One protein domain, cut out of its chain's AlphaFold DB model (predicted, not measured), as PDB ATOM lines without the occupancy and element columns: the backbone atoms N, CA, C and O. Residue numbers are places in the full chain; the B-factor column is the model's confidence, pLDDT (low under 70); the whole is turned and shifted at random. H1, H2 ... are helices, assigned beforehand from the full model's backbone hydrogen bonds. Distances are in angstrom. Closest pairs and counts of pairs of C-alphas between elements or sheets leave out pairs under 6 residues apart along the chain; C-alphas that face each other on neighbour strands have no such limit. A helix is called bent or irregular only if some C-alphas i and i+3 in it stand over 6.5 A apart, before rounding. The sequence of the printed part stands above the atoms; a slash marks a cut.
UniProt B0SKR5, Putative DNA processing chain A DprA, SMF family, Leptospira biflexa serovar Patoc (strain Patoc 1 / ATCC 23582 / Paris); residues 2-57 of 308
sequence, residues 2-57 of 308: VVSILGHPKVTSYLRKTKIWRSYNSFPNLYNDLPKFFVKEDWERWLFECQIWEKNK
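What this domain is: This is residues 2 to 57 of the 308 residues of the protein "Putative DNA processing chain A DprA, SMF family" of Leptospira biflexa serovar Patoc (strain Patoc 1 / ATCC 23582 / Paris) (UniProt B0SKR5). Two helices, H4 and H5, make a V that is close at its point, where the tight link of residues 38 and 39 joins them; short H1 sits in the mouth of the V, and H2 lies across the other side of H1, with little H3 at the turn from H2 back toward H4. The printed part has 56 residues with five named helices, in the order H1, H2, H3, H4, H5, and no named strand; the class is all helix. The whole is compact, with a radius of gyration of the C-alphas of 11.0 A, and its C-alphas span 31 by 22 by 18 A along the three main axes.

Where its parts are: Find C-alpha 3 at (15.003, -35.322, -18.186); there H1 begins, residues 3 to 7. It is neither bent nor irregular, but only just: C-alphas 3 and 6 are 6.1 A apart. After His 8 comes H2, residues 9 to 18, 14.2 A from first to last C-alpha. H3 is residues 20 to 23, 5.6 A long. Next look at C-alpha 27, at (18.579, -43.093, -18.919), where H4 begins; it covers residues 27 to 37, 15.6 A, and is irregular, with C-alphas 32 and 35 7.0 A apart. H5, residues 40 to 56, is the longest helix at 24.4 A and ends at C-alpha 56, (10.832, -22.084, -19.170).

How they stand to each other: Start at H1, which touches H5; their closest C-alphas, of Ser 4 and Cys 50, are 5.7 A apart. H1 and H2 only just touch, and only at the corner, with 3 pairs of C-alphas within 8 A, the closest those of Leu 6 and Thr 12 at 5.7 A. H1 and H4 are near each other, with 9 pairs within 10 A, and H2 is near H5 with 7 such pairs and near H4 with 5. H2 and H3 are close but not clearly touching, the closest C-alphas being Leu 15 and Trp 21 at 6.4 A. H3 and H4 are the same, at Trp 21 and Leu 30, 6.6 A. H4 and H5 are close but not clearly touching, at Pro 35 and Trp 43, 6.3 A; they run opposite ways at a steep tilt of 39 degrees, though the line of H4 is a rough one. H3 is apart from H1 and from H5. In H2 and H5 every O i to N i+4 pair is within hydrogen-bond range; in H4 it is 4 of 7, in H1 0 of 1 with 2 of 2 O i to N i+3 pairs within range, and H3 is too short for an i+4 pair.

The domain as a whole: The two C-alphas farthest apart, those of Ser 23 and Asn 56, stand 31.7 A from each other. The printed part has no cut, and its four links are tight. The mean pLDDT of the printed part is 96.4, and no printed residue is under 70.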
ATOM      1  N   VAL A   2      14.087 -35.553 -22.637       96.62
ATOM      2  CA  VAL A   2      13.440 -34.671 -21.651       96.62
ATOM      3  C   VAL A   2      13.649 -35.279 -20.266       96.62
ATOM      4  O   VAL A   2      13.022 -36.281 -19.938       96.62
ATOM      5  N   VAL A   3      14.577 -34.741 -19.476       97.12
ATOM      6  CA  VAL A   3      15.003 -35.322 -18.186       97.12
ATOM      7  C   VAL A   3      13.920 -35.179 -17.112       97.12
ATOM      8  O   VAL A   3      13.677 -36.096 -16.323       97.12
ATOM      9  N   SER A   4      13.218 -34.049 -17.112       96.75
ATOM     10  CA  SER A   4      12.142 -33.709 -16.178       96.75
ATOM     11  C   SER A   4      10.968 -34.690 -16.213       96.75
ATOM     12  O   SER A   4      10.207 -34.744 -15.244       96.75
ATOM     13  N   ILE A   5      10.854 -35.532 -17.252       97.25
ATOM     14  CA  ILE A   5       9.851 -36.602 -17.315       97.25
ATOM     15  C   ILE A   5       9.978 -37.580 -16.141       97.25
ATOM     16  O   ILE A   5       8.972 -38.065 -15.628       97.25
ATOM     17  N   LEU A   6      11.201 -37.805 -15.639       96.62
ATOM     18  CA  LEU A   6      11.462 -38.641 -14.459       96.62
ATOM     19  C   LEU A   6      10.874 -38.054 -13.171       96.62
ATOM     20  O   LEU A   6      10.710 -38.772 -12.181       96.62
ATOM     21  N   GLY A   7      10.553 -36.760 -13.183       94.19
ATOM     22  CA  GLY A   7       9.949 -36.019 -12.087       94.19
ATOM     23  C   GLY A   7       8.477 -35.670 -12.291       94.19
ATOM     24  O   GLY A   7       7.880 -35.037 -11.417       94.19
ATOM     25  N   HIS A   8       7.873 -36.062 -13.420       95.06
ATOM     26  CA  HIS A   8       6.443 -35.870 -13.634       95.06
ATOM     27  C   HIS A   8       5.638 -36.724 -12.640       95.06
ATOM     28  O   HIS A   8       5.843 -37.940 -12.595       95.06
ATOM     29  N   PRO A   9       4.676 -36.169 -11.870       91.62
ATOM     30  CA  PRO A   9       4.034 -36.877 -10.758       91.62
ATOM     31  C   PRO A   9       3.457 -38.250 -11.115       91.62
ATOM     32  O   PRO A   9       3.547 -39.186 -10.316       91.62
ATOM     33  N   LYS A  10       2.879 -38.395 -12.313       94.12
ATOM     34  CA  LYS A  10       2.321 -39.671 -12.789       94.12
ATOM     35  C   LYS A  10       3.415 -40.675 -13.160       94.12
ATOM     36  O   LYS A  10       3.329 -41.831 -12.751       94.12
ATOM     37  N   VAL A  11       4.468 -40.216 -13.836       95.75
ATOM     38  CA  VAL A  11       5.593 -41.054 -14.279       95.75
ATOM     39  C   VAL A  11       6.438 -41.473 -13.078       95.75
ATOM     40  O   VAL A  11       6.658 -42.661 -12.866       95.75
ATOM     41  N   THR A  12       6.822 -40.535 -12.207       93.69
ATOM     42  CA  THR A  12       7.552 -40.832 -10.968       93.69
ATOM     43  C   THR A  12       6.762 -41.775 -10.062       93.69
ATOM     44  O   THR A  12       7.338 -42.689  -9.481       93.69
ATOM     45  N   SER A  13       5.444 -41.586  -9.924       93.44
ATOM     46  CA  SER A  13       4.598 -42.489  -9.130       93.44
ATOM     47  C   SER A  13       4.615 -43.915  -9.683       93.44
ATOM     48  O   SER A  13       4.801 -44.858  -8.915       93.44
ATOM     49  N   TYR A  14       4.494 -44.071 -11.005       96.44
ATOM     50  CA  TYR A  14       4.623 -45.367 -11.668       96.44
ATOM     51  C   TYR A  14       5.999 -45.993 -11.410       96.44
ATOM     52  O   TYR A  14       6.078 -47.079 -10.840       96.44
ATOM     53  N   LEU A  15       7.079 -45.268 -11.712       96.44
ATOM     54  CA  LEU A  15       8.455 -45.746 -11.554       96.44
ATOM     55  C   LEU A  15       8.788 -46.124 -10.104       96.44
ATOM     56  O   LEU A  15       9.468 -47.119  -9.857       96.44
ATOM     57  N   ARG A  16       8.286 -45.373  -9.120       92.81
ATOM     58  CA  ARG A  16       8.477 -45.691  -7.697       92.81
ATOM     59  C   ARG A  16       7.732 -46.954  -7.276       92.81
ATOM     60  O   ARG A  16       8.258 -47.686  -6.444       92.81
ATOM     61  N   LYS A  17       6.539 -47.206  -7.820       94.75
ATOM     62  CA  LYS A  17       5.729 -48.388  -7.487       94.75
ATOM     63  C   LYS A  17       6.254 -49.654  -8.154       94.75
ATOM     64  O   LYS A  17       6.357 -50.675  -7.493       94.75
ATOM     65  N   THR A  18       6.589 -49.582  -9.440       96.38
ATOM     66  CA  THR A  18       7.037 -50.752 -10.211       96.38
ATOM     67  C   THR A  18       8.518 -51.048 -10.025       96.38
ATOM     68  O   THR A  18       8.948 -52.168 -10.267       96.38
ATOM     69  N   LYS A  19       9.310 -50.038  -9.633       95.75
ATOM     70  CA  LYS A  19      10.779 -50.093  -9.561       95.75
ATOM     71  C   LYS A  19      11.442 -50.535 -10.873       95.75
ATOM     72  O   LYS A  19      12.617 -50.885 -10.863       95.75
ATOM     73  N   ILE A  20      10.729 -50.440 -11.999       96.31
ATOM     74  CA  ILE A  20      11.184 -50.930 -13.307       96.31
ATOM     75  C   ILE A  20      12.466 -50.245 -13.786       96.31
ATOM     76  O   ILE A  20      13.274 -50.854 -14.472       96.31
ATOM     77  N   TRP A  21      12.700 -49.000 -13.362       96.00
ATOM     78  CA  TRP A  21      13.931 -48.261 -13.640       96.00
ATOM     79  C   TRP A  21      15.191 -48.998 -13.154       96.00
ATOM     80  O   TRP A  21      16.242 -48.838 -13.752       96.00
ATOM     81  N   ARG A  22      15.105 -49.866 -12.137       94.81
ATOM     82  CA  ARG A  22      16.257 -50.668 -11.686       94.81
ATOM     83  C   ARG A  22      16.714 -51.712 -12.702       94.81
ATOM     84  O   ARG A  22      17.847 -52.166 -12.620       94.81
ATOM     85  N   SER A  23      15.855 -52.076 -13.649       96.19
ATOM     86  CA  SER A  23      16.174 -53.023 -14.721       96.19
ATOM     87  C   SER A  23      16.931 -52.376 -15.885       96.19
ATOM     88  O   SER A  23      17.293 -53.066 -16.834       96.19
ATOM     89  N   TYR A  24      17.165 -51.061 -15.833       96.69
ATOM     90  CA  TYR A  24      17.873 -50.311 -16.863       96.69
ATOM     91  C   TYR A  24      19.236 -49.853 -16.345       96.69
ATOM     92  O   TYR A  24      19.393 -49.493 -15.183       96.69
ATOM     93  N   ASN A  25      20.228 -49.833 -17.234       94.75
ATOM     94  CA  ASN A  25      21.590 -49.383 -16.933       94.75
ATOM     95  C   ASN A  25      21.852 -47.919 -17.327       94.75
ATOM     96  O   ASN A  25      22.894 -47.370 -16.983       94.75
ATOM     97  N   SER A  26      20.938 -47.287 -18.065       96.88
ATOM     98  CA  SER A  26      21.104 -45.925 -18.565       96.88
ATOM     99  C   SER A  26      19.759 -45.225 -18.746       96.88
ATOM    100  O   SER A  26      18.728 -45.866 -18.989       96.88
ATOM    101  N   PHE A  27      19.774 -43.892 -18.667       97.31
ATOM    102  CA  PHE A  27      18.579 -43.093 -18.919       97.31
ATOM    103  C   PHE A  27      18.051 -43.227 -20.358       97.31
ATOM    104  O   PHE A  27      16.844 -43.415 -20.481       97.31
ATOM    105  N   PRO A  28      18.874 -43.213 -21.432       98.12
ATOM    106  CA  PRO A  28      18.381 -43.426 -22.797       98.12
ATOM    107  C   PRO A  28      17.565 -44.707 -22.972       98.12
ATOM    108  O   PRO A  28      16.498 -44.677 -23.584       98.12
ATOM    109  N   ASN A  29      18.029 -45.818 -22.391       97.62
ATOM    110  CA  ASN A  29      17.339 -47.102 -22.504       97.62
ATOM    111  C   ASN A  29      15.980 -47.063 -21.797       97.62
ATOM    112  O   ASN A  29      14.975 -47.451 -22.386       97.62
ATOM    113  N   LEU A  30      15.935 -46.524 -20.572       97.75
ATOM    114  CA  LEU A  30      14.670 -46.323 -19.866       97.75
ATOM    115  C   LEU A  30      13.746 -45.379 -20.649       97.75
ATOM    116  O   LEU A  30      12.575 -45.688 -20.841       97.75
ATOM    117  N   TYR A  31      14.264 -44.240 -21.112       97.94
ATOM    118  CA  TYR A  31      13.501 -43.193 -21.792       97.94
ATOM    119  C   TYR A  31      12.791 -43.710 -23.048       97.94
ATOM    120  O   TYR A  31      11.628 -43.380 -23.265       97.94
ATOM    121  N   ASN A  32      13.465 -44.548 -23.838       97.62
ATOM    122  CA  ASN A  32      12.896 -45.141 -25.051       97.62
ATOM    123  C   ASN A  32      11.762 -46.136 -24.758       97.62
ATOM    124  O   ASN A  32      10.855 -46.293 -25.577       97.62
ATOM    125  N   ASP A  33      11.790 -46.787 -23.594       97.81
ATOM    126  CA  ASP A  33      10.777 -47.760 -23.188       97.81
ATOM    127  C   ASP A  33       9.613 -47.144 -22.412       97.81
ATOM    128  O   ASP A  33       8.517 -47.700 -22.446       97.81
ATOM    129  N   LEU A  34       9.809 -45.990 -21.759       97.19
ATOM    130  CA  LEU A  34       8.769 -45.318 -20.975       97.19
ATOM    131  C   LEU A  34       7.402 -45.223 -21.685       97.19
ATOM    132  O   LEU A  34       6.412 -45.570 -21.039       97.19
ATOM    133  N   PRO A  35       7.304 -44.835 -22.977       97.69
ATOM    134  CA  PRO A  35       6.015 -44.720 -23.662       97.69
ATOM    135  C   PRO A  35       5.205 -46.025 -23.677       97.69
ATOM    136  O   PRO A  35       3.981 -45.979 -23.701       97.69
ATOM    137  N   LYS A  36       5.865 -47.192 -23.625       97.44
ATOM    138  CA  LYS A  36       5.217 -48.515 -23.672       97.44
ATOM    139  C   LYS A  36       4.377 -48.811 -22.425       97.44
ATOM    140  O   LYS A  36       3.533 -49.700 -22.458       97.44
ATOM    141  N   PHE A  37       4.617 -48.095 -21.325       97.00
ATOM    142  CA  PHE A  37       3.953 -48.326 -20.038       97.00
ATOM    143  C   PHE A  37       2.748 -47.416 -19.787       97.00
ATOM    144  O   PHE A  37       2.113 -47.522 -18.735       97.00
ATOM    145  N   PHE A  38       2.438 -46.512 -20.716       97.31
ATOM    146  CA  PHE A  38       1.390 -45.512 -20.552       97.31
ATOM    147  C   PHE A  38       0.474 -45.473 -21.771       97.31
ATOM    148  O   PHE A  38       0.845 -45.871 -22.872       97.31
ATOM    149  N   VAL A  39      -0.738 -44.960 -21.567       97.56
ATOM    150  CA  VAL A  39      -1.636 -44.609 -22.670       97.56
ATOM    151  C   VAL A  39      -0.967 -43.516 -23.506       97.56
ATOM    152  O   VAL A  39      -0.409 -42.567 -22.946       97.56
ATOM    153  N   LYS A  40      -0.996 -43.660 -24.835       97.50
ATOM    154  CA  LYS A  40      -0.237 -42.814 -25.768       97.50
ATOM    155  C   LYS A  40      -0.554 -41.329 -25.584       97.50
ATOM    156  O   LYS A  40       0.363 -40.525 -25.444       97.50
ATOM    157  N   GLU A  41      -1.835 -40.985 -25.509       97.75
ATOM    158  CA  GLU A  41      -2.313 -39.605 -25.383       97.75
ATOM    159  C   GLU A  41      -1.877 -38.973 -24.050       97.75
ATOM    160  O   GLU A  41      -1.483 -37.806 -23.999       97.75
ATOM    161  N   ASP A  42      -1.901 -39.752 -22.963       97.50
ATOM    162  CA  ASP A  42      -1.436 -39.305 -21.649       97.50
ATOM    163  C   ASP A  42       0.076 -39.053 -21.648       97.50
ATOM    164  O   ASP A  42       0.529 -38.027 -21.134       97.50
ATOM    165  N   TRP A  43       0.851 -39.968 -22.239       97.75
ATOM    166  CA  TRP A  43       2.300 -39.837 -22.362       97.75
ATOM    167  C   TRP A  43       2.697 -38.604 -23.175       97.75
ATOM    168  O   TRP A  43       3.521 -37.817 -22.713       97.75
ATOM    169  N   GLU A  44       2.100 -38.415 -24.354       97.94
ATOM    170  CA  GLU A  44       2.377 -37.268 -25.225       97.94
ATOM    171  C   GLU A  44       2.083 -35.944 -24.509       97.94
ATOM    172  O   GLU A  44       2.908 -35.027 -24.550       97.94
ATOM    173  N   ARG A  45       0.969 -35.867 -23.766       97.62
ATOM    174  CA  ARG A  45       0.628 -34.691 -22.955       97.62
ATOM    175  C   ARG A  45       1.673 -34.416 -21.873       97.62
ATOM    176  O   ARG A  45       2.168 -33.295 -21.781       97.62
ATOM    177  N   TRP A  46       2.028 -35.409 -21.056       96.88
ATOM    178  CA  TRP A  46       2.999 -35.213 -19.968       96.88
ATOM    179  C   TRP A  46       4.399 -34.895 -20.489       96.88
ATOM    180  O   TRP A  46       5.112 -34.079 -19.906       96.88
ATOM    181  N   LEU A  47       4.795 -35.510 -21.605       97.81
ATOM    182  CA  LEU A  47       6.057 -35.206 -22.264       97.81
ATOM    183  C   LEU A  47       6.085 -33.750 -22.737       97.81
ATOM    184  O   LEU A  47       7.075 -33.058 -22.503       97.81
ATOM    185  N   PHE A  48       4.995 -33.271 -23.337       97.69
ATOM    186  CA  PHE A  48       4.856 -31.881 -23.760       97.69
ATOM    187  C   PHE A  48       4.902 -30.897 -22.577       97.69
ATOM    188  O   PHE A  48       5.622 -29.900 -22.633       97.69
ATOM    189  N   GLU A  49       4.218 -31.198 -21.467       96.06
ATOM    190  CA  GLU A  49       4.293 -30.407 -20.227       96.06
ATOM    191  C   GLU A  49       5.737 -30.295 -19.707       96.06
ATOM    192  O   GLU A  49       6.212 -29.201 -19.387       96.06
ATOM    193  N   CYS A  50       6.465 -31.413 -19.678       96.94
ATOM    194  CA  CYS A  50       7.870 -31.464 -19.280       96.94
ATOM    195  C   CYS A  50       8.793 -30.683 -20.232       96.94
ATOM    196  O   CYS A  50       9.684 -29.970 -19.770       96.94
ATOM    197  N   GLN A  51       8.561 -30.751 -21.548       97.50
ATOM    198  CA  GLN A  51       9.302 -29.961 -22.543       97.50
ATOM    199  C   GLN A  51       9.111 -28.458 -22.331       97.50
ATOM    200  O   GLN A  51      10.079 -27.695 -22.339       97.50
ATOM    201  N   ILE A  52       7.867 -28.027 -22.109       96.81
ATOM    202  CA  ILE A  52       7.550 -26.629 -21.800       96.81
ATOM    203  C   ILE A  52       8.236 -26.207 -20.504       96.81
ATOM    204  O   ILE A  52       8.803 -25.116 -20.437       96.81
ATOM    205  N   TRP A  53       8.197 -27.050 -19.473       95.38
ATOM    206  CA  TRP A  53       8.832 -26.745 -18.196       95.38
ATOM    207  C   TRP A  53      10.353 -26.599 -18.338       95.38
ATOM    208  O   TRP A  53      10.903 -25.601 -17.883       95.38
ATOM    209  N   GLU A  54      11.038 -27.518 -19.028       96.12
ATOM    210  CA  GLU A  54      12.490 -27.423 -19.252       96.12
ATOM    211  C   GLU A  54      12.896 -26.194 -20.064       96.12
ATOM    212  O   GLU A  54      13.963 -25.633 -19.820       96.12
ATOM    213  N   LYS A  55      12.044 -25.755 -20.996       96.25
ATOM    214  CA  LYS A  55      12.266 -24.534 -21.776       96.25
ATOM    215  C   LYS A  55      12.105 -23.258 -20.940       96.25
ATOM    216  O   LYS A  55      12.783 -22.275 -21.215       96.25
ATOM    217  N   ASN A  56      11.207 -23.269 -19.953       95.19
ATOM    218  CA  ASN A  56      10.832 -22.084 -19.170       95.19
ATOM    219  C   ASN A  56      11.428 -22.038 -17.753       95.19
ATOM    220  O   ASN A  56      11.241 -21.041 -17.054       95.19
ATOM    221  N   LYS A  57      12.094 -23.103 -17.287       94.69
ATOM    222  CA  LYS A  57      12.762 -23.111 -15.977       94.69
ATOM    223  C   LYS A  57      13.849 -22.034 -15.924       94.69
ATOM    224  O   LYS A  57      14.386 -21.624 -16.952       94.69
TER     225      LYS A  57